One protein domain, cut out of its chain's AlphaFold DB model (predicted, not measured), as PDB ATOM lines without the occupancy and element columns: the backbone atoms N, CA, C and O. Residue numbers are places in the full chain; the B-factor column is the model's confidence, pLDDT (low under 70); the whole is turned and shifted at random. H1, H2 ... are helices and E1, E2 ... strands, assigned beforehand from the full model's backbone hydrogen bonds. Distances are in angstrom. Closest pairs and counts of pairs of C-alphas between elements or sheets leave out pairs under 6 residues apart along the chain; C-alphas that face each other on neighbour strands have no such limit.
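Overview. This is residues 37 to 135 of the 154 residues of the protein "ATP-grasp_2 domain-containing protein" of Betaproteobacteria bacterium (UniProt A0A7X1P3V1). A twisted sheet of four strands has two helices, H2 and H3, packed over one face, the long H3 over E1 and the shorter H2 over E3 and E2. A small third helix, H1, sits well away from these two and only grazes the sheet with its residues 63 to 66. The printed part has 99 residues, with three named helices and four named strands in the order E1 E2 H1 E3 H2 H3 E4; the sheet runs E3 E2 E1 E4, all antiparallel, and the class is mixed, helices and strands. The whole is compact, with a radius of gyration of the C-alphas of 12.7 A, and rounded, with spans of 34 by 31 by 21 A.

Along the chain. E1, residues 37 to 47, begins at C-alpha 37 (245.748, 170.826, 222.901) and is 32.1 A long from first to last C-alpha. E2, residues 50 to 56, is 20.3 A long. H1 is residues 63 to 69, and E3 is residues 75 to 78. H2, residues 87 to 96, is 14.1 A long. H3, residues 104 to 120, is 24.4 A long and begins at C-alpha 104 (244.317, 182.558, 215.330). E4, residues 125 to 134, is 25.1 A long and ends at C-alpha 134 (250.256, 172.262, 220.566).

Arrangement. E1 and E2 form a hairpin, antiparallel at 162 degrees, with N 43 and O 54 within hydrogen-bond range at 2.9 A. On the other side of E1, E4 is antiparallel to it at 166 degrees, with N 44 and O 126 at 2.8 A. The edge strand E3 is antiparallel to E2 at 168 degrees, with N 77 and O 53 at 2.9 A. H3 is on the sheet at a height of 9.0 A, over E1 and only just over E2 and E4, with 3 of its C-alphas falling on each of these two. It runs slantwise to the strands, at 33 degrees to E1 on the local plane; its closest C-alphas to E1 are those of Tyr 115 and Phe 44, 7.0 A apart. H2 is on the same face at a height of 9.7 A and runs along the strands, but only just, at 29.8 degrees to E2 on the local plane. Its closest C-alphas to E3 are those of Leu 93 and Val 75, 6.8 A apart. H2 and H3 touch, closest at the C-alphas of Ala 90 and Ala 108, 4.9 A, at a steep tilt of 61 degrees, opposite ways. H1 is apart from H2 and H3. Every O i to N i+4 pair is within hydrogen-bond range in H1 and H2, and 12 of 13 are in H3.

Size, cuts and confidence. The two C-alphas farthest apart are those of Ala 49 and Ala 135, 38.7 A, while the first and last printed C-alphas, 37 and 135, are 5.1 A apart. The printed part has no cut. The links E1 to E2, H1 to E3 and H3 to E4 are tight, the others short, and no link is long. The mean pLDDT of the printed part is 93.0, and no printed residue is under 70.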
ATOM      1  N   ALA A  37     246.762 170.169 222.084       86.50
ATOM      2  CA  ALA A  37     245.748 170.826 222.901       86.50
ATOM      3  C   ALA A  37     244.398 170.880 222.178       86.50
ATOM      4  O   ALA A  37     243.372 170.600 222.789       86.50
ATOM      5  N   ASP A  38     244.415 171.190 220.881       87.44
ATOM      6  CA  ASP A  38     243.222 171.286 220.044       87.44
ATOM      7  C   ASP A  38     243.480 170.678 218.659       87.44
ATOM      8  O   ASP A  38     244.577 170.811 218.104       87.44
ATOM      9  N   GLU A  39     242.447 170.072 218.076       91.25
ATOM     10  CA  GLU A  39     242.460 169.518 216.722       91.25
ATOM     11  C   GLU A  39     241.400 170.200 215.864       91.25
ATOM     12  O   GLU A  39     240.232 170.287 216.237       91.25
ATOM     13  N   TYR A  40     241.810 170.657 214.687       93.50
ATOM     14  CA  TYR A  40     240.935 171.290 213.709       93.50
ATOM     15  C   TYR A  40     240.930 170.501 212.407       93.50
ATOM     16  O   TYR A  40     241.796 169.665 212.151       93.50
ATOM     17  N   TYR A  41     239.958 170.804 211.567       95.56
ATOM     18  CA  TYR A  41     239.898 170.351 210.189       95.56
ATOM     19  C   TYR A  41     240.176 171.529 209.258       95.56
ATOM     20  O   TYR A  41     239.654 172.623 209.489       95.56
ATOM     21  N   LEU A  42     240.960 171.306 208.204       97.25
ATOM     22  CA  LEU A  42     241.113 172.233 207.086       97.25
ATOM     23  C   LEU A  42     241.195 171.449 205.779       97.25
ATOM     24  O   LEU A  42     241.988 170.514 205.670       97.25
ATOM     25  N   SER A  43     240.467 171.894 204.760       97.50
ATOM     26  CA  SER A  43     240.672 171.425 203.393       97.50
ATOM     27  C   SER A  43     240.501 172.521 202.351       97.50
ATOM     28  O   SER A  43     239.805 173.511 202.568       97.50
ATOM     29  N   PHE A  44     241.153 172.317 201.209       98.19
ATOM     30  CA  PHE A  44     240.917 173.019 199.957       98.19
ATOM     31  C   PHE A  44     240.485 172.006 198.911       98.19
ATOM     32  O   PHE A  44     241.184 171.017 198.693       98.19
ATOM     33  N   VAL A  45     239.378 172.271 198.230       96.94
ATOM     34  CA  VAL A  45     238.888 171.440 197.129       96.94
ATOM     35  C   VAL A  45     238.683 172.290 195.884       96.94
ATOM     36  O   VAL A  45     238.161 173.404 195.956       96.94
ATOM     37  N   LEU A  46     239.092 171.779 194.724       94.88
ATOM     38  CA  LEU A  46     238.734 172.379 193.443       94.88
ATOM     39  C   LEU A  46     237.309 171.954 193.073       94.88
ATOM     40  O   LEU A  46     237.056 170.795 192.752       94.88
ATOM     41  N   SER A  47     236.371 172.900 193.096       88.50
ATOM     42  CA  SER A  47     234.967 172.682 192.747       88.50
ATOM     43  C   SER A  47     234.604 173.486 191.498       88.50
ATOM     44  O   SER A  47     234.203 174.654 191.560       88.50
ATOM     45  N   GLY A  48     234.723 172.849 190.332       86.75
ATOM     46  CA  GLY A  48     234.526 173.504 189.040       86.75
ATOM     47  C   GLY A  48     235.670 174.472 188.735       86.75
ATOM     48  O   GLY A  48     236.830 174.080 188.750       86.75
ATOM     49  N   ALA A  49     235.349 175.739 188.464       84.12
ATOM     50  CA  ALA A  49     236.343 176.773 188.149       84.12
ATOM     51  C   ALA A  49     236.877 177.527 189.384       84.12
ATOM     52  O   ALA A  49     237.615 178.499 189.236       84.12
ATOM     53  N   ARG A  50     236.455 177.147 190.597       89.44
ATOM     54  CA  ARG A  50     236.821 177.837 191.841       89.44
ATOM     55  C   ARG A  50     237.276 176.840 192.892       89.44
ATOM     56  O   ARG A  50     236.774 175.719 192.953       89.44
ATOM     57  N   SER A  51     238.195 177.274 193.742       94.44
ATOM     58  CA  SER A  51     238.556 176.542 194.952       94.44
ATOM     59  C   SER A  51     237.607 176.906 196.090       94.44
ATOM     60  O   SER A  51     237.152 178.046 196.192       94.44
ATOM     61  N   GLU A  52     237.319 175.949 196.959       96.38
ATOM     62  CA  GLU A  52     236.576 176.155 198.200       96.38
ATOM     63  C   GLU A  52     237.453 175.721 199.375       96.38
ATOM     64  O   GLU A  52     238.137 174.700 199.285       96.38
ATOM     65  N   VAL A  53     237.463 176.510 200.449       97.56
ATOM     66  CA  VAL A  53     238.086 176.147 201.724       97.56
ATOM     67  C   VAL A  53     237.012 175.773 202.730       97.56
ATOM     68  O   VAL A  53     236.040 176.514 202.893       97.56
ATOM     69  N   LEU A  54     237.196 174.641 203.405       96.56
ATOM     70  CA  LEU A  54     236.382 174.198 204.535       96.56
ATOM     71  C   LEU A  54     237.247 174.137 205.790       96.56
ATOM     72  O   LEU A  54     238.363 173.620 205.754       96.56
ATOM     73  N   VAL A  55     236.714 174.624 206.910       96.88
ATOM     74  CA  VAL A  55     237.350 174.507 208.227       96.88
ATOM     75  C   VAL A  55     236.350 174.079 209.302       96.88
ATOM     76  O   VAL A  55     235.156 174.374 209.215       96.88
ATOM     77  N   SER A  56     236.837 173.392 210.337       94.69
ATOM     78  CA  SER A  56     236.035 173.015 211.509       94.69
ATOM     79  C   SER A  56     236.869 172.920 212.783       94.69
ATOM     80  O   SER A  56     238.063 172.629 212.727       94.69
ATOM     81  N   ARG A  57     236.221 173.083 213.947       89.69
ATOM     82  CA  ARG A  57     236.783 172.695 215.262       89.69
ATOM     83  C   ARG A  57     236.713 171.201 215.535       89.69
ATOM     84  O   ARG A  57     237.269 170.750 216.526       89.69
ATOM     85  N   SER A  58     235.980 170.453 214.719       82.81
ATOM     86  CA  SER A  58     235.901 169.000 214.838       82.81
ATOM     87  C   SER A  58     237.044 168.379 214.033       82.81
ATOM     88  O   SER A  58     236.812 167.852 212.950       82.81
ATOM     89  N   GLY A  59     238.289 168.519 214.495       80.56
ATOM     90  CA  GLY A  59     239.416 167.769 213.929       80.56
ATOM     91  C   GLY A  59     239.408 166.305 214.376       80.56
ATOM     92  O   GLY A  59     238.755 165.958 215.358       80.56
ATOM     93  N   GLY A  60     240.111 165.438 213.643       76.75
ATOM     94  CA  GLY A  60     240.296 164.029 214.015       76.75
ATOM     95  C   GLY A  60     239.068 163.134 213.800       76.75
ATOM     96  O   GLY A  60     239.085 161.970 214.196       76.75
ATOM     97  N   VAL A  61     238.012 163.658 213.169       81.94
ATOM     98  CA  VAL A  61     236.774 162.931 212.847       81.94
ATOM     99  C   VAL A  61     236.555 162.837 211.336       81.94
ATOM    100  O   VAL A  61     237.172 163.574 210.561       81.94
ATOM    101  N   ASP A  62     235.679 161.916 210.933       86.94
ATOM    102  CA  ASP A  62     235.215 161.735 209.554       86.94
ATOM    103  C   ASP A  62     234.422 162.977 209.101       86.94
ATOM    104  O   ASP A  62     233.428 163.374 209.721       86.94
ATOM    105  N   ILE A  63     234.898 163.637 208.041       87.00
ATOM    106  CA  ILE A  63     234.337 164.913 207.590       87.00
ATOM    107  C   ILE A  63     233.005 164.730 206.856       87.00
ATOM    108  O   ILE A  63     232.128 165.603 206.916       87.00
ATOM    109  N   GLU A  64     232.806 163.592 206.197       87.56
ATOM    110  CA  GLU A  64     231.554 163.212 205.561       87.56
ATOM    111  C   GLU A  64     230.451 163.014 206.609       87.56
ATOM    112  O   GLU A  64     229.310 163.453 206.408       87.56
ATOM    113  N   GLU A  65     230.787 162.431 207.762       89.44
ATOM    114  CA  GLU A  65     229.870 162.318 208.895       89.44
ATOM    115  C   GLU A  65     229.502 163.694 209.465       89.44
ATOM    116  O   GLU A  65     228.312 163.977 209.658       89.44
ATOM    117  N   VAL A  66     230.482 164.581 209.684       88.81
ATOM    118  CA  VAL A  66     230.225 165.956 210.159       88.81
ATOM    119  C   VAL A  66     229.317 166.698 209.179       88.81
ATOM    120  O   VAL A  66     228.333 167.307 209.596       88.81
ATOM    121  N   SER A  67     229.574 166.576 207.876       89.62
ATOM    122  CA  SER A  67     228.773 167.210 206.821       89.62
ATOM    123  C   SER A  67     227.310 166.756 206.815       89.62
ATOM    124  O   SER A  67     226.429 167.524 206.432       89.62
ATOM    125  N   ARG A  68     227.033 165.517 207.239       92.19
ATOM    126  CA  ARG A  68     225.671 164.970 207.344       92.19
ATOM    127  C   ARG A  68     224.976 165.303 208.658       92.19
ATOM    128  O   ARG A  68     223.761 165.481 208.663       92.19
ATOM    129  N   THR A  69     225.712 165.277 209.764       91.88
ATOM    130  CA  THR A  69     225.130 165.261 211.117       91.88
ATOM    131  C   THR A  69     225.180 166.615 211.802       91.88
ATOM    132  O   THR A  69     224.241 166.966 212.510       91.88
ATOM    133  N   THR A  70     226.262 167.366 211.594       90.50
ATOM    134  CA  THR A  70     226.517 168.669 212.223       90.50
ATOM    135  C   THR A  70     227.122 169.661 211.214       90.50
ATOM    136  O   THR A  70     228.216 170.194 211.437       90.50
ATOM    137  N   PRO A  71     226.451 169.913 210.068       92.06
ATOM    138  CA  PRO A  71     226.974 170.779 209.007       92.06
ATOM    139  C   PRO A  71     227.232 172.219 209.469       92.06
ATOM    140  O   PRO A  71     228.053 172.912 208.876       92.06
ATOM    141  N   GLU A  72     226.573 172.672 210.535       91.25
ATOM    142  CA  GLU A  72     226.788 173.975 211.168       91.25
ATOM    143  C   GLU A  72     228.180 174.133 211.794       91.25
ATOM    144  O   GLU A  72     228.617 175.255 212.041       91.25
ATOM    145  N   LYS A  73     228.903 173.029 212.026       91.12
ATOM    146  CA  LYS A  73     230.298 173.056 212.491       91.12
ATOM    147  C   LYS A  73     231.301 173.285 211.360       91.12
ATOM    148  O   LYS A  73     232.498 173.379 211.640       91.12
ATOM    149  N   LEU A  74     230.844 173.323 210.109       94.31
ATOM    150  CA  LEU A  74     231.679 173.560 208.939       94.31
ATOM    151  C   LEU A  74     231.515 174.995 208.474       94.31
ATOM    152  O   LEU A  74     230.443 175.402 208.023       94.31
ATOM    153  N   VAL A  75     232.613 175.740 208.513       97.06
ATOM    154  CA  VAL A  75     232.669 177.062 207.897       97.06
ATOM    155  C   VAL A  75     233.335 176.919 206.543       97.06
ATOM    156  O   VAL A  75     234.384 176.288 206.415       97.06
ATOM    157  N   ARG A  76     232.684 177.473 205.520       95.75
ATOM    158  CA  ARG A  76     233.106 177.356 204.126       95.75
ATOM    159  C   ARG A  76     233.281 178.723 203.492       95.75
ATOM    160  O   ARG A  76     232.498 179.634 203.755       95.75
ATOM    161  N   LEU A  77     234.245 178.827 202.590       96.75
ATOM    162  CA  LEU A  77     234.460 180.015 201.780       96.75
ATOM    163  C   LEU A  77     234.884 179.617 200.366       96.75
ATOM    164  O   LEU A  77     235.822 178.845 200.174       96.75
ATOM    165  N   ARG A  78     234.221 180.197 199.364       96.56
ATOM    166  CA  ARG A  78     234.659 180.104 197.968       96.56
ATOM    167  C   ARG A  78     235.730 181.143 197.699       96.56
ATOM    168  O   ARG A  78     235.511 182.328 197.936       96.56
ATOM    169  N   ILE A  79     236.856 180.692 197.169       96.00
ATOM    170  CA  ILE A  79     238.013 181.532 196.896       96.00
ATOM    171  C   ILE A  79     237.893 182.081 195.476       96.00
ATOM    172  O   ILE A  79     237.556 181.361 194.528       96.00
ATOM    173  N   ASP A  80     238.129 183.382 195.329       92.50
ATOM    174  CA  ASP A  80     238.181 183.997 194.015       92.50
ATOM    175  C   ASP A  80     239.517 183.663 193.332       92.50
ATOM    176  O   ASP A  80     240.565 183.901 193.927       92.50
ATOM    177  N   PRO A  81     239.519 183.120 192.103       88.88
ATOM    178  CA  PRO A  81     240.752 182.687 191.451       88.88
ATOM    179  C   PRO A  81     241.673 183.847 191.049       88.88
ATOM    180  O   PRO A  81     242.847 183.609 190.783       88.88
ATOM    181  N   LEU A  82     241.164 185.082 190.978       90.56
ATOM    182  CA  LEU A  82     241.971 186.263 190.666       90.56
ATOM    183  C   LEU A  82     242.592 186.861 191.927       90.56
ATOM    184  O   LEU A  82     243.744 187.285 191.893       90.56
ATOM    185  N   ASN A  83     241.837 186.890 193.029       91.56
ATOM    186  CA  ASN A  83     242.291 187.508 194.278       91.56
ATOM    187  C   ASN A  83     243.012 186.525 195.215       91.56
ATOM    188  O   ASN A  83     243.819 186.948 196.035       91.56
ATOM    189  N   GLY A  84     242.739 185.224 195.105       93.94
ATOM    190  CA  GLY A  84     243.272 184.207 196.006       93.94
ATOM    191  C   GLY A  84     242.711 184.311 197.429       93.94
ATOM    192  O   GLY A  84     241.596 184.796 197.646       93.94
ATOM    193  N   LEU A  85     243.476 183.805 198.402       97.19
ATOM    194  CA  LEU A  85     243.101 183.783 199.815       97.19
ATOM    195  C   LEU A  85     244.053 184.639 200.652       97.19
ATOM    196  O   LEU A  85     245.162 184.222 200.989       97.19
ATOM    197  N   ASP A  86     243.575 185.812 201.050       96.69
ATOM    198  CA  ASP A  86     244.308 186.700 201.945       96.69
ATOM    199  C   ASP A  86     244.238 186.257 203.411       96.69
ATOM    200  O   ASP A  86     243.299 185.602 203.868       96.69
ATOM    201  N   THR A  87     245.223 186.695 204.199       96.62
ATOM    202  CA  THR A  87     245.322 186.316 205.619       96.62
ATOM    203  C   THR A  87     244.186 186.895 206.465       96.62
ATOM    204  O   THR A  87     243.763 186.250 207.420       96.62
ATOM    205  N   TRP A  88     243.662 188.080 206.134       96.94
ATOM    206  CA  TRP A  88     242.517 188.656 206.850       96.94
ATOM    207  C   TRP A  88     241.240 187.842 206.595       96.94
ATOM    208  O   TRP A  88     240.556 187.486 207.547       96.94
ATOM    209  N   ILE A  89     241.010 187.407 205.350       97.56
ATOM    210  CA  ILE A  89     239.900 186.512 204.990       97.56
ATOM    211  C   ILE A  89     240.029 185.176 205.727       97.56
ATOM    212  O   ILE A  89     239.068 184.679 206.308       97.56
ATOM    213  N   ALA A  90     241.234 184.595 205.743       97.81
ATOM    214  CA  ALA A  90     241.496 183.372 206.496       97.81
ATOM    215  C   ALA A  90     241.299 183.571 208.012       97.81
ATOM    216  O   ALA A  90     240.876 182.648 208.701       97.81
ATOM    217  N   THR A  91     241.588 184.762 208.540       97.81
ATOM    218  CA  THR A  91     241.366 185.096 209.955       97.81
ATOM    219  C   THR A  91     239.878 185.096 210.284       97.81
ATOM    220  O   THR A  91     239.486 184.446 211.251       97.81
ATOM    221  N   ASP A  92     239.060 185.753 209.463       97.56
ATOM    222  CA  ASP A  92     237.605 185.786 209.634       97.56
ATOM    223  C   ASP A  92     237.005 184.380 209.517       97.56
ATOM    224  O   ASP A  92     236.253 183.959 210.391       97.56
ATOM    225  N   LEU A  93     237.443 183.593 208.526       97.75
ATOM    226  CA  LEU A  93     237.034 182.196 208.350       97.75
ATOM    227  C   LEU A  93     237.255 181.361 209.624       97.75
ATOM    228  O   LEU A  93     236.366 180.638 210.075       97.75
ATOM    229  N   TRP A  94     238.444 181.458 210.220       97.12
ATOM    230  CA  TRP A  94     238.765 180.728 211.446       97.12
ATOM    231  C   TRP A  94     238.051 181.286 212.676       97.12
ATOM    232  O   TRP A  94     237.691 180.526 213.580       97.12
ATOM    233  N   TYR A  95     237.823 182.596 212.723       96.31
ATOM    234  CA  TYR A  95     237.028 183.215 213.771       96.31
ATOM    235  C   TYR A  95     235.570 182.734 213.715       96.31
ATOM    236  O   TYR A  95     234.997 182.361 214.743       96.31
ATOM    237  N   ASP A  96     234.980 182.630 212.534       95.75
ATOM    238  CA  ASP A  96     233.637 182.070 212.363       95.75
ATOM    239  C   ASP A  96     233.608 180.585 212.723       95.75
ATOM    240  O   ASP A  96     232.678 180.114 213.378       95.75
ATOM    241  N   ALA A  97     234.695 179.864 212.436       93.81
ATOM    242  CA  ALA A  97     234.885 178.488 212.880       93.81
ATOM    243  C   ALA A  97     235.155 178.372 214.385       93.81
ATOM    244  O   ALA A  97     235.429 177.289 214.875       93.81
ATOM    245  N   GLY A  98     235.099 179.458 215.155       92.00
ATOM    246  CA  GLY A  98     235.224 179.422 216.608       92.00
ATOM    247  C   GLY A  98     236.663 179.355 217.135       92.00
ATOM    248  O   GLY A  98     236.834 179.249 218.350       92.00
ATOM    249  N   LEU A  99     237.696 179.465 216.290       92.25
ATOM    250  CA  LEU A  99     239.080 179.618 216.749       92.25
ATOM    251  C   LEU A  99     239.267 180.997 217.398       92.25
ATOM    252  O   LEU A  99     238.846 182.024 216.867       92.25
ATOM    253  N   ARG A 100     239.884 181.038 218.578       88.81
ATOM    254  CA  ARG A 100     240.115 182.271 219.347       88.81
ATOM    255  C   ARG A 100     241.543 182.298 219.882       88.81
ATOM    256  O   ARG A 100     242.214 181.274 219.948       88.81
ATOM    257  N   GLY A 101     241.974 183.475 220.328       89.62
ATOM    258  CA  GLY A 101     243.231 183.642 221.052       89.62
ATOM    259  C   GLY A 101     244.461 183.759 220.154       89.62
ATOM    260  O   GLY A 101     244.384 184.119 218.981       89.62
ATOM    261  N   THR A 102     245.624 183.493 220.744       89.00
ATOM    262  CA  THR A 102     246.944 183.777 220.158       89.00
ATOM    263  C   THR A 102     247.309 182.878 218.978       89.00
ATOM    264  O   THR A 102     248.194 183.228 218.195       89.00
ATOM    265  N   SER A 103     246.630 181.743 218.814       90.69
ATOM    266  CA  SER A 103     246.833 180.826 217.693       90.69
ATOM    267  C   SER A 103     246.163 181.297 216.400       90.69
ATOM    268  O   SER A 103     246.642 180.949 215.321       90.69
ATOM    269  N   LEU A 104     245.117 182.132 216.482       93.75
ATOM    270  CA  LEU A 104     244.317 182.558 215.330       93.75
ATOM    271  C   LEU A 104     245.161 183.188 214.202       93.75
ATOM    272  O   LEU A 104     245.095 182.680 213.081       93.75
ATOM    273  N   PRO A 105     246.034 184.190 214.447       93.81
ATOM    274  CA  PRO A 105     246.841 184.779 213.373       93.81
ATOM    275  C   PRO A 105     247.812 183.777 212.735       93.81
ATOM    276  O   PRO A 105     248.089 183.833 211.538       93.81
ATOM    277  N   ARG A 106     248.338 182.836 213.530       93.00
ATOM    278  CA  ARG A 106     249.277 181.814 213.051       93.00
ATOM    279  C   ARG A 106     248.576 180.790 212.168       93.00
ATOM    280  O   ARG A 106     249.128 180.409 211.139       93.00
ATOM    281  N   ILE A 107     247.396 180.342 212.580       95.31
ATOM    282  CA  ILE A 107     246.585 179.389 211.827       95.31
ATOM    283  C   ILE A 107     246.104 180.028 210.522       95.31
ATOM    284  O   ILE A 107     246.306 179.432 209.469       95.31
ATOM    285  N   ALA A 108     245.625 181.274 210.549       96.62
ATOM    286  CA  ALA A 108     245.268 182.011 209.336       96.62
ATOM    287  C   ALA A 108     246.450 182.129 208.354       96.62
ATOM    288  O   ALA A 108     246.314 181.825 207.171       96.62
ATOM    289  N   ALA A 109     247.643 182.484 208.846       96.44
ATOM    290  CA  ALA A 109     248.851 182.560 208.021       96.44
ATOM    291  C   ALA A 109     249.360 181.191 207.524       96.44
ATOM    292  O   ALA A 109     250.122 181.123 206.560       96.44
ATOM    293  N   LEU A 110     249.014 180.093 208.201       96.69
ATOM    294  CA  LEU A 110     249.289 178.739 207.723       96.69
ATOM    295  C   LEU A 110     248.290 178.345 206.631       96.69
ATOM    296  O   LEU A 110     248.704 177.800 205.614       96.69
ATOM    297  N   THR A 111     247.010 178.666 206.806       97.81
ATOM    298  CA  THR A 111     245.954 178.430 205.818       97.81
ATOM    299  C   THR A 111     246.280 179.080 204.479       97.81
ATOM    300  O   THR A 111     246.194 178.404 203.459       97.81
ATOM    301  N   THR A 112     246.749 180.331 204.458       97.94
ATOM    302  CA  THR A 112     247.163 180.987 203.203       97.94
ATOM    303  C   THR A 112     248.354 180.290 202.543       97.94
ATOM    304  O   THR A 112     248.334 180.034 201.345       97.94
ATOM    305  N   LYS A 113     249.353 179.853 203.320       98.12
ATOM    306  CA  LYS A 113     250.490 179.073 202.788       98.12
ATOM    307  C   LYS A 113     250.084 177.702 202.254       98.12
ATOM    308  O   LYS A 113     250.694 177.212 201.307       98.12
ATOM    309  N   LEU A 114     249.106 177.054 202.885       98.19
ATOM    310  CA  LEU A 114     248.559 175.784 202.412       98.19
ATOM    311  C   LEU A 114     247.747 175.985 201.130       98.19
ATOM    312  O   LEU A 114     247.853 175.155 200.233       98.19
ATOM    313  N   TYR A 115     247.022 177.099 201.003       98.00
ATOM    314  CA  TYR A 115     246.362 177.472 199.754       98.00
ATOM    315  C   TYR A 115     247.379 177.689 198.625       98.00
ATOM    316  O   TYR A 115     247.251 177.093 197.558       98.00
ATOM    317  N   ASP A 116     248.459 178.436 198.885       97.12
ATOM    318  CA  ASP A 116     249.546 178.608 197.916       97.12
ATOM    319  C   ASP A 116     250.154 177.258 197.506       97.12
ATOM    320  O   ASP A 116     250.443 177.021 196.332       97.12
ATOM    321  N   ALA A 117     250.360 176.350 198.466       97.81
ATOM    322  CA  ALA A 117     250.875 175.012 198.192       97.81
ATOM    323  C   ALA A 117     249.900 174.178 197.346       97.81
ATOM    324  O   ALA A 117     250.345 173.518 196.409       97.81
ATOM    325  N   PHE A 118     248.601 174.244 197.647       97.75
ATOM    326  CA  PHE A 118     247.529 173.607 196.883       97.75
ATOM    327  C   PHE A 118     247.529 174.082 195.424       97.75
ATOM    328  O   PHE A 118     247.589 173.253 194.515       97.75
ATOM    329  N   CYS A 119     247.579 175.398 195.192       95.69
ATOM    330  CA  CYS A 119     247.646 175.968 193.845       95.69
ATOM    331  C   CYS A 119     248.936 175.573 193.115       95.69
ATOM    332  O   CYS A 119     248.893 175.159 191.964       95.69
ATOM    333  N   ARG A 120     250.098 175.655 193.776       96.75
ATOM    334  CA  ARG A 120     251.394 175.318 193.153       96.75
ATOM    335  C   ARG A 120     251.575 173.831 192.853       96.75
ATOM    336  O   ARG A 120     252.512 173.483 192.137       96.75
ATOM    337  N   ALA A 121     250.776 172.972 193.472       96.62
ATOM    338  CA  ALA A 121     250.789 171.536 193.238       96.62
ATOM    339  C   ALA A 121     249.767 171.096 192.179       96.62
ATOM    340  O   ALA A 121     249.684 169.897 191.928       96.62
ATOM    341  N   ASP A 122     248.990 172.028 191.606       94.81
ATOM    342  CA  ASP A 122     247.835 171.728 190.748       94.81
ATOM    343  C   ASP A 122     246.918 170.660 191.382       94.81
ATOM    344  O   ASP A 122     246.435 169.732 190.730       94.81
ATOM    345  N   ALA A 123     246.726 170.753 192.704       95.62
ATOM    346  CA  ALA A 123     246.001 169.750 193.469       95.62
ATOM    347  C   ALA A 123     244.481 169.878 193.272       95.62
ATOM    348  O   ALA A 123     243.931 170.973 193.173       95.62
ATOM    349  N   LEU A 124     243.782 168.740 193.274       96.94
ATOM    350  CA  LEU A 124     242.312 168.706 193.318       96.94
ATOM    351  C   LEU A 124     241.778 168.803 194.750       96.94
ATOM    352  O   LEU A 124     240.697 169.344 194.977       96.94
ATOM    353  N   LEU A 125     242.550 168.283 195.704       96.81
ATOM    354  CA  LEU A 125     242.247 168.263 197.125       96.81
ATOM    355  C   LEU A 125     243.551 168.439 197.909       96.81
ATOM    356  O   LEU A 125     244.540 167.758 197.636       96.81
ATOM    357  N   LEU A 126     243.535 169.326 198.895       97.75
ATOM    358  CA  LEU A 126     244.489 169.335 199.998       97.75
ATOM    359  C   LEU A 126     243.684 169.257 201.282       97.75
ATOM    360  O   LEU A 126     242.803 170.078 201.502       97.75
ATOM    361  N   GLU A 127     244.013 168.301 202.137       96.25
ATOM    362  CA  GLU A 127     243.349 168.106 203.417       96.25
ATOM    363  C   GLU A 127     244.392 167.978 204.524       96.25
ATOM    364  O   GLU A 127     245.404 167.292 204.375       96.25
ATOM    365  N   VAL A 128     244.147 168.672 205.633       95.00
ATOM    366  CA  VAL A 128     244.919 168.551 206.867       95.00
ATOM    367  C   VAL A 128     243.951 168.136 207.966       95.00
ATOM    368  O   VAL A 128     243.204 168.962 208.495       95.00
ATOM    369  N   ASN A 129     243.969 166.843 208.294       92.56
ATOM    370  CA  ASN A 129     243.133 166.256 209.333       92.56
ATOM    371  C   ASN A 129     243.950 165.270 210.202       92.56
ATOM    372  O   ASN A 129     244.308 164.199 209.708       92.56
ATOM    373  N   PRO A 130     244.259 165.604 211.470       91.06
ATOM    374  CA  PRO A 130     243.961 166.869 212.142       91.06
ATOM    375  C   PRO A 130     244.975 167.978 211.806       91.06
ATOM    376  O   PRO A 130     246.176 167.746 211.660       91.06
ATOM    377  N   LEU A 131     244.503 169.225 211.779       92.44
ATOM    378  CA  LEU A 131     245.329 170.411 211.985       92.44
ATOM    379  C   LEU A 131     245.480 170.636 213.494       92.44
ATOM    380  O   LEU A 131     244.603 171.208 214.141       92.44
ATOM    381  N   ALA A 132     246.586 170.159 214.054       89.31
ATOM    382  CA  ALA A 132     246.835 170.195 215.491       89.31
ATOM    383  C   ALA A 132     247.440 171.531 215.959       89.31
ATOM    384  O   ALA A 132     248.316 172.103 215.303       89.31
ATOM    385  N   ILE A 133     247.017 171.991 217.136       85.69
ATOM    386  CA  ILE A 133     247.656 173.078 217.885       85.69
ATOM    387  C   ILE A 133     248.272 172.481 219.147       85.69
ATOM    388  O   ILE A 133     247.587 171.812 219.922       85.69
ATOM    389  N   ASP A 134     249.572 172.699 219.350       80.56
ATOM    390  CA  ASP A 134     250.256 172.262 220.566       80.56
ATOM    391  C   ASP A 134     249.867 173.122 221.783       80.56
ATOM    392  O   ASP A 134     249.327 174.222 221.654       80.56
ATOM    393  N   ALA A 135     250.174 172.644 222.990       70.25
ATOM    394  CA  ALA A 135     249.901 173.379 224.233       70.25
ATOM    395  C   ALA A 135     250.598 174.757 224.330       70.25
ATOM    396  O   ALA A 135     250.236 175.571 225.177       70.25
TER     397      ALA A 135